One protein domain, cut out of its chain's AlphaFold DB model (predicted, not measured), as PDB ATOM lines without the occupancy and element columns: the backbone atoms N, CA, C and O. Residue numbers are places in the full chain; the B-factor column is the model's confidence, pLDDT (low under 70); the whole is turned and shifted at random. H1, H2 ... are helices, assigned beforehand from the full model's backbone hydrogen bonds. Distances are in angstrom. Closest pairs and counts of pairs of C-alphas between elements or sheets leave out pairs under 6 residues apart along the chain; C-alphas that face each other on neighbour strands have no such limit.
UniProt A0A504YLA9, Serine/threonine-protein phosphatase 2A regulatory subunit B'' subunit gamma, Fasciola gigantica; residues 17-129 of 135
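What this domain is: This is residues 17 to 129 of the 135 residues of the protein "Serine/threonine-protein phosphatase 2A regulatory subunit B'' subunit gamma" of Fasciola gigantica (UniProt A0A504YLA9). Two longer helices, H2 and H6, cross about perpendicular near the beginning of each, and the six shorter helices sit round this pair. From the far end of H2, H3, H4 and H5 make a path back to the beginning of H6, while the last stretch, with H7 and H8, folds back towards H2. The 113 printed residues hold eight named helices, H1 to H8 in order, and no named strand: the class is all helix. The whole is compact, with a radius of gyration of the C-alphas of 14.8 A and spans of 39 by 34 by 27 A.

How they stand to each other: H1, residues 17 to 22, is close to but not clearly touching H2, residues 26 to 44; the closest C-alphas, of Leu 21 and Gln 29, are 6.6 A apart. H2, with residues 40 to 44 alone, only just touches H3, residues 54 to 59, with 3 pairs of C-alphas within 8 A, the closest those of Leu 44 and Asp 56 at 6.5 A. H4, residues 62 to 68, and H5, residues 76 to 81, are near each other, with 5 pairs of C-alphas within 10 A. H5 touches H6, residues 86 to 99, only at the corner, closest at C-alphas 80 and 88, 6.2 A. H2, with residues 28 to 35 alone, touches H6 about perpendicular at 81 degrees; the closest C-alphas, of Tyr 32 and Ala 89, are 6.4 A apart. H7, residues 109 to 113, is close to but not clearly touching H6, and so is H8, residues 124 to 128. O i to N i+4 pairs are within hydrogen-bond range throughout H1 and H3 to H7, in 14 of 15 for H2 and 0 of 1 for H8, where 2 of 2 O i to N i+3 pairs are.

Where its parts are: H1 begins at C-alpha 17, (-5.962, 163.456, 61.303). H2 is 27.3 A long and H6 20.0 A. H8 ends at C-alpha 128, (-26.471, 156.357, 41.762).

The domain as a whole: The C-alphas farthest apart, of Glu 73 and Ala 110, are 41.8 A apart. The printed part has no cut, and no link is long. The mean pLDDT of the printed part is 77.5; residues 17 to 22, 72 and 114 to 129 are under 70.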
ATOM      1  N   PHE A  17      -5.057 163.760  62.404       59.62
ATOM      2  CA  PHE A  17      -5.962 163.456  61.303       59.62
ATOM      3  C   PHE A  17      -6.643 164.692  60.684       59.62
ATOM      4  O   PHE A  17      -6.644 164.860  59.463       59.62
ATOM      5  N   THR A  18      -7.186 165.603  61.502       58.47
ATOM      6  CA  THR A  18      -7.791 166.853  61.001       58.47
ATOM      7  C   THR A  18      -6.762 167.753  60.328       58.47
ATOM      8  O   THR A  18      -7.083 168.413  59.342       58.47
ATOM      9  N   THR A  19      -5.517 167.738  60.807       59.34
ATOM     10  CA  THR A  19      -4.408 168.482  60.196       59.34
ATOM     11  C   THR A  19      -4.029 167.902  58.835       59.34
ATOM     12  O   THR A  19      -3.847 168.659  57.886       59.34
ATOM     13  N   GLN A  20      -3.975 166.573  58.705       65.75
ATOM     14  CA  GLN A  20      -3.710 165.903  57.428       65.75
ATOM     15  C   GLN A  20      -4.797 166.194  56.389       65.75
ATOM     16  O   GLN A  20      -4.474 166.518  55.251       65.75
ATOM     17  N   LEU A  21      -6.078 166.145  56.770       65.81
ATOM     18  CA  LEU A  21      -7.177 166.488  55.860       65.81
ATOM     19  C   LEU A  21      -7.188 167.974  55.473       65.81
ATOM     20  O   LEU A  21      -7.480 168.294  54.323       65.81
ATOM     21  N   ALA A  22      -6.853 168.875  56.402       67.25
ATOM     22  CA  ALA A  22      -6.829 170.316  56.146       67.25
ATOM     23  C   ALA A  22      -5.752 170.740  55.132       67.25
ATOM     24  O   ALA A  22      -5.890 171.787  54.505       67.25
ATOM     25  N   GLN A  23      -4.698 169.937  54.959       71.06
ATOM     26  CA  GLN A  23      -3.641 170.169  53.968       71.06
ATOM     27  C   GLN A  23      -4.029 169.716  52.550       71.06
ATOM     28  O   GLN A  23      -3.302 170.004  51.600       71.06
ATOM     29  N   LEU A  24      -5.152 169.012  52.390       76.06
ATOM     30  CA  LEU A  24      -5.609 168.493  51.100       76.06
ATOM     31  C   LEU A  24      -6.526 169.474  50.375       76.06
ATOM     32  O   LEU A  24      -7.145 170.350  50.980       76.06
ATOM     33  N   GLU A  25      -6.659 169.268  49.066       79.88
ATOM     34  CA  GLU A  25      -7.529 170.054  48.197       79.88
ATOM     35  C   GLU A  25      -8.992 170.042  48.678       79.88
ATOM     36  O   GLU A  25      -9.532 169.016  49.101       79.88
ATOM     37  N   GLN A  26      -9.669 171.189  48.579       77.25
ATOM     38  CA  GLN A  26     -11.046 171.370  49.055       77.25
ATOM     39  C   GLN A  26     -12.048 170.402  48.392       77.25
ATOM     40  O   GLN A  26     -13.015 169.959  49.024       77.25
ATOM     41  N   SER A  27     -11.817 170.063  47.121       74.88
ATOM     42  CA  SER A  27     -12.590 169.076  46.359       74.88
ATOM     43  C   SER A  27     -12.512 167.692  47.011       74.88
ATOM     44  O   SER A  27     -13.541 167.067  47.284       74.88
ATOM     45  N   PHE A  28     -11.306 167.266  47.388       80.81
ATOM     46  CA  PHE A  28     -11.066 166.011  48.088       80.81
ATOM     47  C   PHE A  28     -11.661 166.008  49.499       80.81
ATOM     48  O   PHE A  28     -12.254 165.013  49.904       80.81
ATOM     49  N   GLN A  29     -11.570 167.114  50.246       80.00
ATOM     50  CA  GLN A  29     -12.203 167.212  51.568       80.00
ATOM     51  C   GLN A  29     -13.718 166.996  51.479       80.00
ATOM     52  O   GLN A  29     -14.297 166.239  52.262       80.00
ATOM     53  N   THR A  30     -14.356 167.618  50.485       79.44
ATOM     54  CA  THR A  30     -15.792 167.453  50.225       79.44
ATOM     55  C   THR A  30     -16.108 166.004  49.867       79.44
ATOM     56  O   THR A  30     -17.007 165.402  50.456       79.44
ATOM     57  N   PHE A  31     -15.320 165.403  48.971       81.31
ATOM     58  CA  PHE A  31     -15.443 163.992  48.620       81.31
ATOM     59  C   PHE A  31     -15.302 163.079  49.843       81.31
ATOM     60  O   PHE A  31     -16.128 162.185  50.030       81.31
ATOM     61  N   TYR A  32     -14.303 163.314  50.698       84.44
ATOM     62  CA  TYR A  32     -14.047 162.532  51.905       84.44
ATOM     63  C   TYR A  32     -15.229 162.596  52.868       84.44
ATOM     64  O   TYR A  32     -15.745 161.552  53.260       84.44
ATOM     65  N   VAL A  33     -15.703 163.798  53.214       84.06
ATOM     66  CA  VAL A  33     -16.829 163.973  54.145       84.06
ATOM     67  C   VAL A  33     -18.082 163.311  53.586       84.06
ATOM     68  O   VAL A  33     -18.742 162.541  54.283       84.06
ATOM     69  N   CYS A  34     -18.393 163.546  52.312       81.69
ATOM     70  CA  CYS A  34     -19.543 162.930  51.667       81.69
ATOM     71  C   CYS A  34     -19.436 161.397  51.631       81.69
ATOM     72  O   CYS A  34     -20.412 160.703  51.920       81.69
ATOM     73  N   THR A  35     -18.259 160.861  51.315       80.56
ATOM     74  CA  THR A  35     -17.960 159.422  51.336       80.56
ATOM     75  C   THR A  35     -18.138 158.866  52.743       80.56
ATOM     76  O   THR A  35     -18.857 157.887  52.909       80.56
ATOM     77  N   ALA A  36     -17.559 159.509  53.759       85.44
ATOM     78  CA  ALA A  36     -17.627 159.093  55.153       85.44
ATOM     79  C   ALA A  36     -19.071 159.045  55.666       85.44
ATOM     80  O   ALA A  36     -19.502 158.016  56.180       85.44
ATOM     81  N   VAL A  37     -19.845 160.114  55.457       86.12
ATOM     82  CA  VAL A  37     -21.250 160.212  55.887       86.12
ATOM     83  C   VAL A  37     -22.118 159.154  55.206       86.12
ATOM     84  O   VAL A  37     -22.906 158.481  55.870       86.12
ATOM     85  N   ARG A  38     -21.946 158.942  53.896       82.19
ATOM     86  CA  ARG A  38     -22.718 157.939  53.143       82.19
ATOM     87  C   ARG A  38     -22.531 156.523  53.669       82.19
ATOM     88  O   ARG A  38     -23.449 155.724  53.540       82.19
ATOM     89  N   LYS A  39     -21.403 156.208  54.307       83.25
ATOM     90  CA  LYS A  39     -21.201 154.906  54.960       83.25
ATOM     91  C   LYS A  39     -22.162 154.680  56.111       83.25
ATOM     92  O   LYS A  39     -22.723 153.597  56.212       83.25
ATOM     93  N   PHE A  40     -22.351 155.690  56.959       87.94
ATOM     94  CA  PHE A  40     -23.271 155.592  58.088       87.94
ATOM     95  C   PHE A  40     -24.680 155.308  57.585       87.94
ATOM     96  O   PHE A  40     -25.296 154.350  58.029       87.94
ATOM     97  N   PHE A  41     -25.152 156.065  56.597       85.62
ATOM     98  CA  PHE A  41     -26.481 155.842  56.031       85.62
ATOM     99  C   PHE A  41     -26.595 154.517  55.274       85.62
ATOM    100  O   PHE A  41     -27.592 153.823  55.415       85.62
ATOM    101  N   PHE A  42     -25.574 154.114  54.518       83.81
ATOM    102  CA  PHE A  42     -25.631 152.857  53.774       83.81
ATOM    103  C   PHE A  42     -25.769 151.641  54.699       83.81
ATOM    104  O   PHE A  42     -26.581 150.760  54.435       83.81
ATOM    105  N   PHE A  43     -24.971 151.584  55.768       85.44
ATOM    106  CA  PHE A  43     -24.934 150.417  56.650       85.44
ATOM    107  C   PHE A  43     -25.935 150.492  57.808       85.44
ATOM    108  O   PHE A  43     -26.403 149.451  58.257       85.44
ATOM    109  N   LEU A  44     -26.261 151.693  58.296       89.44
ATOM    110  CA  LEU A  44     -27.070 151.889  59.506       89.44
ATOM    111  C   LEU A  44     -28.460 152.478  59.230       89.44
ATOM    112  O   LEU A  44     -29.259 152.592  60.155       89.44
ATOM    113  N   ASP A  45     -28.771 152.834  57.981       89.19
ATOM    114  CA  ASP A  45     -30.112 153.248  57.550       89.19
ATOM    115  C   ASP A  45     -30.588 152.420  56.337       89.19
ATOM    116  O   ASP A  45     -30.810 152.949  55.244       89.19
ATOM    117  N   PRO A  46     -30.765 151.091  56.498       83.56
ATOM    118  CA  PRO A  46     -31.176 150.212  55.400       83.56
ATOM    119  C   PRO A  46     -32.560 150.567  54.834       83.56
ATOM    120  O   PRO A  46     -32.836 150.301  53.665       83.56
ATOM    121  N   LEU A  47     -33.422 151.188  55.647       86.81
ATOM    122  CA  LEU A  47     -34.762 151.628  55.249       86.81
ATOM    123  C   LEU A  47     -34.772 153.013  54.583       86.81
ATOM    124  O   LEU A  47     -35.829 153.452  54.136       86.81
ATOM    125  N   ARG A  48     -33.619 153.690  54.494       86.38
ATOM    126  CA  ARG A  48     -33.470 155.032  53.911       86.38
ATOM    127  C   ARG A  48     -34.416 156.060  54.539       86.38
ATOM    128  O   ARG A  48     -34.964 156.918  53.849       86.38
ATOM    129  N   ALA A  49     -34.605 155.981  55.854       89.12
ATOM    130  CA  ALA A  49     -35.408 156.930  56.616       89.12
ATOM    131  C   ALA A  49     -34.727 158.308  56.755       89.12
ATOM    132  O   ALA A  49     -35.333 159.256  57.264       89.12
ATOM    133  N   GLY A  50     -33.461 158.427  56.340       87.44
ATOM    134  CA  GLY A  50     -32.650 159.635  56.454       87.44
ATOM    135  C   GLY A  50     -32.209 159.915  57.887       87.44
ATOM    136  O   GLY A  50     -31.843 161.045  58.213       87.44
ATOM    137  N   ARG A  51     -32.266 158.910  58.772       91.19
ATOM    138  CA  ARG A  51     -31.923 159.031  60.195       91.19
ATOM    139  C   ARG A  51     -31.232 157.760  60.668       91.19
ATOM    140  O   ARG A  51     -31.690 156.665  60.371       91.19
ATOM    141  N   VAL A  52     -30.176 157.921  61.460       92.06
ATOM    142  CA  VAL A  52     -29.435 156.815  62.075       92.06
ATOM    143  C   VAL A  52     -29.525 156.956  63.593       92.06
ATOM    144  O   VAL A  52     -29.332 158.052  64.125       92.06
ATOM    145  N   ARG A  53     -29.828 155.866  64.308       92.50
ATOM    146  CA  ARG A  53     -29.861 155.878  65.778       92.50
ATOM    147  C   ARG A  53     -28.438 155.888  66.328       92.50
ATOM    148  O   ARG A  53     -27.579 155.153  65.851       92.50
ATOM    149  N   ILE A  54     -28.206 156.652  67.394       93.38
ATOM    150  CA  ILE A  54     -26.893 156.712  68.061       93.38
ATOM    151  C   ILE A  54     -26.455 155.320  68.541       93.38
ATOM    152  O   ILE A  54     -25.291 154.964  68.409       93.38
ATOM    153  N   THR A  55     -27.389 154.501  69.030       94.69
ATOM    154  CA  THR A  55     -27.109 153.122  69.460       94.69
ATOM    155  C   THR A  55     -26.563 152.250  68.333       94.69
ATOM    156  O   THR A  55     -25.671 151.447  68.577       94.69
ATOM    157  N   ASP A  56     -27.045 152.437  67.103       93.56
ATOM    158  CA  ASP A  56     -26.573 151.672  65.943       93.56
ATOM    159  C   ASP A  56     -25.170 152.122  65.529       93.56
ATOM    160  O   ASP A  56     -24.353 151.306  65.118       93.56
ATOM    161  N   ILE A  57     -24.864 153.414  65.691       93.00
ATOM    162  CA  ILE A  57     -23.515 153.958  65.480       93.00
ATOM    163  C   ILE A  57     -22.534 153.390  66.510       93.00
ATOM    164  O   ILE A  57     -21.414 153.038  66.157       93.00
ATOM    165  N   LEU A  58     -22.948 153.302  67.776       92.56
ATOM    166  CA  LEU A  58     -22.123 152.735  68.843       92.56
ATOM    167  C   LEU A  58     -21.894 151.230  68.639       92.56
ATOM    168  O   LEU A  58     -20.799 150.745  68.887       92.56
ATOM    169  N   ALA A  59     -22.900 150.499  68.154       93.25
ATOM    170  CA  ALA A  59     -22.807 149.058  67.925       93.25
ATOM    171  C   ALA A  59     -22.069 148.669  66.628       93.25
ATOM    172  O   ALA A  59     -21.699 147.508  66.469       93.25
ATOM    173  N   SER A  60     -21.865 149.598  65.687       91.88
ATOM    174  CA  SER A  60     -21.286 149.284  64.371       91.88
ATOM    175  C   SER A  60     -19.760 149.188  64.342       91.88
ATOM    176  O   SER A  60     -19.205 148.770  63.327       91.88
ATOM    177  N   GLY A  61     -19.072 149.635  65.399       90.81
ATOM    178  CA  GLY A  61     -17.610 149.759  65.433       90.81
ATOM    179  C   GLY A  61     -17.050 150.909  64.580       90.81
ATOM    180  O   GLY A  61     -15.839 151.097  64.500       90.81
ATOM    181  N   PHE A  62     -17.902 151.725  63.943       91.06
ATOM    182  CA  PHE A  62     -17.433 152.833  63.093       91.06
ATOM    183  C   PHE A  62     -16.744 153.931  63.900       91.06
ATOM    184  O   PHE A  62     -15.819 154.572  63.399       91.06
ATOM    185  N   LEU A  63     -17.190 154.155  65.139       89.19
ATOM    186  CA  LEU A  63     -16.543 155.109  66.034       89.19
ATOM    187  C   LEU A  63     -15.153 154.636  66.444       89.19
ATOM    188  O   LEU A  63     -14.249 155.464  66.453       89.19
ATOM    189  N   ASP A  64     -14.962 153.341  66.683       89.56
ATOM    190  CA  ASP A  64     -13.646 152.780  67.005       89.56
ATOM    191  C   ASP A  64     -12.676 153.001  65.841       89.56
ATOM    192  O   ASP A  64     -11.591 153.546  66.027       89.56
ATOM    193  N   SER A  65     -13.116 152.728  64.607       88.69
ATOM    194  CA  SER A  65     -12.323 153.034  63.411       88.69
ATOM    195  C   SER A  65     -12.031 154.535  63.250       88.69
ATOM    196  O   SER A  65     -10.964 154.903  62.776       88.69
ATOM    197  N   MET A  66     -12.938 155.441  63.626       87.69
ATOM    198  CA  MET A  66     -12.633 156.882  63.610       87.69
ATOM    199  C   MET A  66     -11.685 157.307  64.736       87.69
ATOM    200  O   MET A  66     -10.937 158.271  64.573       87.69
ATOM    201  N   LEU A  67     -11.761 156.651  65.892       87.00
ATOM    202  CA  LEU A  67     -10.920 156.937  67.050       87.00
ATOM    203  C   LEU A  67      -9.478 156.492  66.806       87.00
ATOM    204  O   LEU A  67      -8.577 157.269  67.111       87.00
ATOM    205  N   GLU A  68      -9.282 155.342  66.158       85.81
ATOM    206  CA  GLU A  68      -7.969 154.819  65.749       85.81
ATOM    207  C   GLU A  68      -7.165 155.863  64.951       85.81
ATOM    208  O   GLU A  68      -5.970 156.030  65.151       85.81
ATOM    209  N   LEU A  69      -7.821 156.685  64.124       84.75
ATOM    210  CA  LEU A  69      -7.148 157.727  63.331       84.75
ATOM    211  C   LEU A  69      -6.511 158.848  64.163       84.75
ATOM    212  O   LEU A  69      -5.738 159.648  63.631       84.75
ATOM    213  N   ARG A  70      -6.870 158.969  65.442       81.62
ATOM    214  CA  ARG A  70      -6.273 159.954  66.351       81.62
ATOM    215  C   ARG A  70      -4.996 159.433  66.996       81.62
ATOM    216  O   ARG A  70      -4.246 160.240  67.543       81.62
ATOM    217  N   GLU A  71      -4.771 158.126  66.964       81.00
ATOM    218  CA  GLU A  71      -3.627 157.491  67.599       81.00
ATOM    219  C   GLU A  71      -2.352 157.777  66.805       81.00
ATOM    220  O   GLU A  71      -2.291 157.630  65.581       81.00
ATOM    221  N   THR A  72      -1.308 158.202  67.513       68.88
ATOM    222  CA  THR A  72      -0.023 158.581  66.914       68.88
ATOM    223  C   THR A  72       0.816 157.382  66.475       68.88
ATOM    224  O   THR A  72       1.722 157.558  65.668       68.88
ATOM    225  N   GLU A  73       0.516 156.179  66.972       74.69
ATOM    226  CA  GLU A  73       1.283 154.945  66.724       74.69
ATOM    227  C   GLU A  73       0.530 153.933  65.842       74.69
ATOM    228  O   GLU A  73       0.725 152.724  65.945       74.69
ATOM    229  N   THR A  74      -0.335 154.413  64.948       77.50
ATOM    230  CA  THR A  74      -1.047 153.530  64.016       77.50
ATOM    231  C   THR A  74      -0.105 153.051  62.909       77.50
ATOM    232  O   THR A  74       0.504 153.863  62.208       77.50
ATOM    233  N   THR A  75       0.005 151.736  62.706       85.31
ATOM    234  CA  THR A  75       0.831 151.177  61.622       85.31
ATOM    235  C   THR A  75       0.215 151.425  60.242       85.31
ATOM    236  O   THR A  75      -1.002 151.557  60.091       85.31
ATOM    237  N   GLU A  76       1.035 151.419  59.186       81.94
ATOM    238  CA  GLU A  76       0.538 151.547  57.805       81.94
ATOM    239  C   GLU A  76      -0.470 150.450  57.438       81.94
ATOM    240  O   GLU A  76      -1.457 150.715  56.755       81.94
ATOM    241  N   ALA A  77      -0.263 149.225  57.932       83.81
ATOM    242  CA  ALA A  77      -1.174 148.107  57.706       83.81
ATOM    243  C   ALA A  77      -2.551 148.344  58.351       83.81
ATOM    244  O   ALA A  77      -3.580 148.048  57.740       83.81
ATOM    245  N   GLN A  78      -2.587 148.918  59.556       84.00
ATOM    246  CA  GLN A  78      -3.832 149.315  60.216       84.00
ATOM    247  C   GLN A  78      -4.534 150.431  59.444       84.00
ATOM    248  O   GLN A  78      -5.713 150.301  59.118       84.00
ATOM    249  N   LEU A  79      -3.807 151.474  59.028       82.94
ATOM    250  CA  LEU A  79      -4.367 152.547  58.201       82.94
ATOM    251  C   LEU A  79      -4.898 152.025  56.857       82.94
ATOM    252  O   LEU A  79      -5.929 152.501  56.379       82.94
ATOM    253  N   ALA A  80      -4.241 151.037  56.252       81.19
ATOM    254  CA  ALA A  80      -4.693 150.408  55.015       81.19
ATOM    255  C   ALA A  80      -5.977 149.575  55.193       81.19
ATOM    256  O   ALA A  80      -6.736 149.421  54.232       81.19
ATOM    257  N   ASN A  81      -6.242 149.064  56.395       83.62
ATOM    258  CA  ASN A  81      -7.465 148.324  56.715       83.62
ATOM    259  C   ASN A  81      -8.580 149.228  57.254       83.62
ATOM    260  O   ASN A  81      -9.762 148.929  57.084       83.62
ATOM    261  N   ASN A  82      -8.222 150.360  57.853       86.88
ATOM    262  CA  ASN A  82      -9.172 151.330  58.357       86.88
ATOM    263  C   ASN A  82      -9.843 152.067  57.194       86.88
ATOM    264  O   ASN A  82      -9.203 152.748  56.387       86.88
ATOM    265  N   TRP A  83     -11.165 151.963  57.108       83.69
ATOM    266  CA  TRP A  83     -11.906 152.575  56.011       83.69
ATOM    267  C   TRP A  83     -11.931 154.109  56.101       83.69
ATOM    268  O   TRP A  83     -11.953 154.794  55.082       83.69
ATOM    269  N   PHE A  84     -11.920 154.679  57.301       87.75
ATOM    270  CA  PHE A  84     -11.949 156.129  57.480       87.75
ATOM    271  C   PHE A  84     -10.575 156.781  57.281       87.75
ATOM    272  O   PHE A  84     -10.495 158.010  57.265       87.75
ATOM    273  N   SER A  85      -9.511 155.997  57.082       87.38
ATOM    274  CA  SER A  85      -8.178 156.534  56.841       87.38
ATOM    275  C   SER A  85      -8.090 157.313  55.531       87.38
ATOM    276  O   SER A  85      -8.806 157.063  54.552       87.38
ATOM    277  N   LEU A  86      -7.139 158.246  55.494       83.50
ATOM    278  CA  LEU A  86      -6.841 159.007  54.290       83.50
ATOM    279  C   LEU A  86      -6.408 158.096  53.131       83.50
ATOM    280  O   LEU A  86      -6.851 158.280  52.002       83.50
ATOM    281  N   GLN A  87      -5.597 157.076  53.425       84.00
ATOM    282  CA  GLN A  87      -5.125 156.078  52.460       84.00
ATOM    283  C   GLN A  87      -6.298 155.346  51.789       84.00
ATOM    284  O   GLN A  87      -6.361 155.217  50.565       84.00
ATOM    285  N   SER A  88      -7.278 154.904  52.580       84.25
ATOM    286  CA  SER A  88      -8.489 154.257  52.069       84.25
ATOM    287  C   SER A  88      -9.335 155.202  51.222       84.25
ATOM    288  O   SER A  88      -9.781 154.816  50.141       84.25
ATOM    289  N   ALA A  89      -9.506 156.450  51.655       83.50
ATOM    290  CA  ALA A  89     -10.241 157.446  50.887       83.50
ATOM    291  C   ALA A  89      -9.558 157.805  49.558       83.50
ATOM    292  O   ALA A  89     -10.238 157.888  48.538       83.50
ATOM    293  N   MET A  90      -8.231 157.958  49.545       83.56
ATOM    294  CA  MET A  90      -7.459 158.225  48.328       83.56
ATOM    295  C   MET A  90      -7.571 157.087  47.314       83.56
ATOM    296  O   MET A  90      -7.731 157.359  46.128       83.56
ATOM    297  N   ARG A  91      -7.563 155.821  47.757       83.06
ATOM    298  CA  ARG A  91      -7.788 154.673  46.861       83.06
ATOM    299  C   ARG A  91      -9.152 154.747  46.180       83.06
ATOM    300  O   ARG A  91      -9.232 154.629  44.962       83.06
ATOM    301  N   VAL A  92     -10.213 154.998  46.950       79.38
ATOM    302  CA  VAL A  92     -11.573 155.125  46.401       79.38
ATOM    303  C   VAL A  92     -11.682 156.338  45.474       79.38
ATOM    304  O   VAL A  92     -12.277 156.226  44.407       79.38
ATOM    305  N   TYR A  93     -11.083 157.471  45.845       81.81
ATOM    306  CA  TYR A  93     -11.067 158.679  45.021       81.81
ATOM    307  C   TYR A  93     -10.310 158.478  43.705       81.81
ATOM    308  O   TYR A  93     -10.803 158.854  42.648       81.81
ATOM    309  N   GLY A  94      -9.147 157.823  43.742       82.19
ATOM    310  CA  GLY A  94      -8.370 157.493  42.550       82.19
ATOM    311  C   GLY A  94      -9.139 156.579  41.599       82.19
ATOM    312  O   GLY A  94      -9.203 156.858  40.405       82.19
ATOM    313  N   SER A  95      -9.795 155.538  42.124       79.88
ATOM    314  CA  SER A  95     -10.690 154.703  41.317       79.88
ATOM    315  C   SER A  95     -11.861 155.497  40.743       79.88
ATOM    316  O   SER A  95     -12.200 155.323  39.582       79.88
ATOM    317  N   TYR A  96     -12.468 156.380  41.536       77.25
ATOM    318  CA  TYR A  96     -13.556 157.240  41.084       77.25
ATOM    319  C   TYR A  96     -13.125 158.122  39.898       77.25
ATOM    320  O   TYR A  96     -13.796 158.118  38.873       77.25
ATOM    321  N   LEU A  97     -11.970 158.789  39.992       81.62
ATOM    322  CA  LEU A  97     -11.439 159.646  38.923       81.62
ATOM    323  C   LEU A  97     -11.093 158.887  37.635       81.62
ATOM    324  O   LEU A  97     -11.092 159.480  36.562       81.62
ATOM    325  N   GLN A  98     -10.762 157.596  37.729       82.69
ATOM    326  CA  GLN A  98     -10.518 156.756  36.554       82.69
ATOM    327  C   GLN A  98     -11.811 156.360  35.837       82.69
ATOM    328  O   GLN A  98     -11.784 156.124  34.632       82.69
ATOM    329  N   LEU A  99     -12.919 156.254  36.573       80.06
ATOM    330  CA  LEU A  99     -14.222 155.893  36.018       80.06
ATOM    331  C   LEU A  99     -14.988 157.116  35.496       80.06
ATOM    332  O   LEU A  99     -15.728 156.966  34.533       80.06
ATOM    333  N   ASP A 100     -14.829 158.285  36.126       78.94
ATOM    334  CA  ASP A 100     -15.505 159.548  35.783       78.94
ATOM    335  C   ASP A 100     -14.860 160.173  34.536       78.94
ATOM    336  O   ASP A 100     -14.028 161.084  34.618       78.94
ATOM    337  N   ALA A 101     -15.176 159.608  33.369       79.06
ATOM    338  CA  ALA A 101     -14.488 159.907  32.118       79.06
ATOM    339  C   ALA A 101     -14.757 161.341  31.643       79.06
ATOM    340  O   ALA A 101     -13.871 161.980  31.069       79.06
ATOM    341  N   ASP A 102     -15.962 161.851  31.899       78.50
ATOM    342  CA  ASP A 102     -16.373 163.212  31.558       78.50
ATOM    343  C   ASP A 102     -16.137 164.227  32.694       78.50
ATOM    344  O   ASP A 102     -16.314 165.430  32.485       78.50
ATOM    345  N   ARG A 103     -15.655 163.765  33.859       79.19
ATOM    346  CA  ARG A 103     -15.344 164.574  35.050       79.19
ATOM    347  C   ARG A 103     -16.532 165.407  35.522       79.19
ATOM    348  O   ARG A 103     -16.356 166.531  36.006       79.19
ATOM    349  N   ASN A 104     -17.742 164.883  35.357       76.44
ATOM    350  CA  ASN A 104     -18.968 165.603  35.679       76.44
ATOM    351  C   ASN A 104     -19.371 165.471  37.163       76.44
ATOM    352  O   ASN A 104     -20.307 166.147  37.599       76.44
ATOM    353  N   GLY A 105     -18.683 164.632  37.950       71.00
ATOM    354  CA  GLY A 105     -19.026 164.396  39.355       71.00
ATOM    355  C   GLY A 105     -19.913 163.163  39.613       71.00
ATOM    356  O   GLY A 105     -20.298 162.920  40.762       71.00
ATOM    357  N   ILE A 106     -20.298 162.414  38.574       75.62
ATOM    358  CA  ILE A 106     -21.339 161.379  38.592       75.62
ATOM    359  C   ILE A 106     -20.915 160.195  37.720       75.62
ATOM    360  O   ILE A 106     -20.689 160.329  36.528       75.62
ATOM    361  N   LEU A 107     -20.946 158.988  38.290       71.81
ATOM    362  CA  LEU A 107     -20.686 157.773  37.517       71.81
ATOM    363  C   LEU A 107     -21.966 157.177  36.933       71.81
ATOM    364  O   LEU A 107     -22.886 156.763  37.649       71.81
ATOM    365  N   THR A 108     -21.992 157.048  35.614       74.75
ATOM    366  CA  THR A 108     -23.034 156.342  34.871       74.75
ATOM    367  C   THR A 108     -22.938 154.824  35.059       74.75
ATOM    368  O   THR A 108     -21.936 154.262  35.502       74.75
ATOM    369  N   ARG A 109     -24.004 154.091  34.694       71.75
ATOM    370  CA  ARG A 109     -23.981 152.613  34.715       71.75
ATOM    371  C   ARG A 109     -22.894 152.038  33.799       71.75
ATOM    372  O   ARG A 109     -22.384 150.967  34.110       71.75
ATOM    373  N   ALA A 110     -22.589 152.724  32.699       76.25
ATOM    374  CA  ALA A 110     -21.551 152.321  31.760       76.25
ATOM    375  C   ALA A 110     -20.159 152.525  32.368       76.25
ATOM    376  O   ALA A 110     -19.365 151.591  32.371       76.25
ATOM    377  N   GLU A 111     -19.896 153.675  32.985       74.50
ATOM    378  CA  GLU A 111     -18.621 153.937  33.668       74.50
ATOM    379  C   GLU A 111     -18.398 152.969  34.831       74.50
ATOM    380  O   GLU A 111     -17.338 152.365  34.942       74.50
ATOM    381  N   LEU A 112     -19.442 152.688  35.617       72.94
ATOM    382  CA  LEU A 112     -19.392 151.681  36.683       72.94
ATOM    383  C   LEU A 112     -19.081 150.264  36.184       72.94
ATOM    384  O   LEU A 112     -18.611 149.446  36.970       72.94
ATOM    385  N   SER A 113     -19.345 149.946  34.913       73.38
ATOM    386  CA  SER A 113     -19.060 148.612  34.367       73.38
ATOM    387  C   SER A 113     -17.561 148.335  34.209       73.38
ATOM    388  O   SER A 113     -17.157 147.176  34.238       73.38
ATOM    389  N   GLY A 114     -16.735 149.383  34.127       68.06
ATOM    390  CA  GLY A 114     -15.274 149.276  34.142       68.06
ATOM    391  C   GLY A 114     -14.688 149.027  35.534       68.06
ATOM    392  O   GLY A 114     -13.484 148.811  35.664       68.06
ATOM    393  N   TYR A 115     -15.511 149.043  36.590       69.06
ATOM    394  CA  TYR A 115     -15.039 148.839  37.952       69.06
ATOM    395  C   TYR A 115     -14.894 147.351  38.281       69.06
ATOM    396  O   TYR A 115     -15.861 146.662  38.606       69.06
ATOM    397  N   VAL A 116     -13.659 146.856  38.238       58.47
ATOM    398  CA  VAL A 116     -13.324 145.457  38.536       58.47
ATOM    399  C   VAL A 116     -12.538 145.386  39.845       58.47
ATOM    400  O   VAL A 116     -11.330 145.185  39.838       58.47
ATOM    401  N   THR A 117     -13.181 145.585  41.003       54.91
ATOM    402  CA  THR A 117     -12.603 145.182  42.305       54.91
ATOM    403  C   THR A 117     -13.695 144.904  43.348       54.91
ATOM    404  O   THR A 117     -14.546 145.742  43.645       54.91
ATOM    405  N   LEU A 118     -13.645 143.700  43.926       45.91
ATOM    406  CA  LEU A 118     -14.656 143.091  44.801       45.91
ATOM    407  C   LEU A 118     -14.583 143.498  46.291       45.91
ATOM    408  O   LEU A 118     -15.236 142.859  47.107       45.91
ATOM    409  N   HIS A 119     -13.822 144.527  46.685       49.09
ATOM    410  CA  HIS A 119     -13.582 144.800  48.119       49.09
ATOM    411  C   HIS A 119     -14.029 146.182  48.634       49.09
ATOM    412  O   HIS A 119     -13.992 146.443  49.831       49.09
ATOM    413  N   THR A 120     -14.526 147.062  47.761       46.91
ATOM    414  CA  THR A 120     -15.012 148.416  48.122       46.91
ATOM    415  C   THR A 120     -16.358 148.755  47.477       46.91
ATOM    416  O   THR A 120     -16.752 149.921  47.407       46.91
ATOM    417  N   SER A 121     -17.087 147.721  47.047       46.38
ATOM    418  CA  SER A 121     -18.279 147.699  46.179       46.38
ATOM    419  C   SER A 121     -19.502 148.508  46.647       46.38
ATOM    420  O   SER A 121     -20.565 148.448  46.037       46.38
ATOM    421  N   VAL A 122     -19.395 149.280  47.723       50.16
ATOM    422  CA  VAL A 122     -20.551 149.854  48.412       50.16
ATOM    423  C   VAL A 122     -20.654 151.370  48.263       50.16
ATOM    424  O   VAL A 122     -21.753 151.878  48.057       50.16
ATOM    425  N   ILE A 123     -19.550 152.120  48.312       50.91
ATOM    426  CA  ILE A 123     -19.664 153.590  48.403       50.91
ATOM    427  C   ILE A 123     -19.827 154.243  47.037       50.91
ATOM    428  O   ILE A 123     -20.578 155.206  46.903       50.91
ATOM    429  N   ILE A 124     -19.195 153.681  46.007       50.12
ATOM    430  CA  ILE A 124     -19.346 154.188  44.642       50.12
ATOM    431  C   ILE A 124     -20.798 153.988  44.158       50.12
ATOM    432  O   ILE A 124     -21.356 154.848  43.481       50.12
ATOM    433  N   THR A 125     -21.474 152.928  44.618       47.38
ATOM    434  CA  THR A 125     -22.898 152.672  44.341       47.38
ATOM    435  C   THR A 125     -23.823 153.797  44.837       47.38
ATOM    436  O   THR A 125     -24.914 153.973  44.295       47.38
ATOM    437  N   VAL A 126     -23.393 154.618  45.803       47.62
ATOM    438  CA  VAL A 126     -24.189 155.739  46.338       47.62
ATOM    439  C   VAL A 126     -24.193 156.971  45.417       47.62
ATOM    440  O   VAL A 126     -25.080 157.810  45.539       47.62
ATOM    441  N   LEU A 127     -23.309 157.060  44.415       49.50
ATOM    442  CA  LEU A 127     -23.436 158.094  43.369       49.50
ATOM    443  C   LEU A 127     -24.668 157.883  42.476       49.50
ATOM    444  O   LEU A 127     -25.065 158.774  41.732       49.50
ATOM    445  N   LYS A 128     -25.314 156.716  42.577       46.34
ATOM    446  CA  LYS A 128     -26.471 156.357  41.762       46.34
ATOM    447  C   LYS A 128     -27.823 156.736  42.362       46.34
ATOM    448  O   LYS A 128     -28.806 156.754  41.629       46.34
ATOM    449  N   THR A 129     -27.922 157.013  43.664       42.31
ATOM    450  CA  THR A 129     -29.238 157.224  44.293       42.31
ATOM    451  C   THR A 129     -29.819 158.623  44.102       42.31
ATOM    452  O   THR A 129     -31.040 158.737  44.106       42.31
TER     453      THR A 129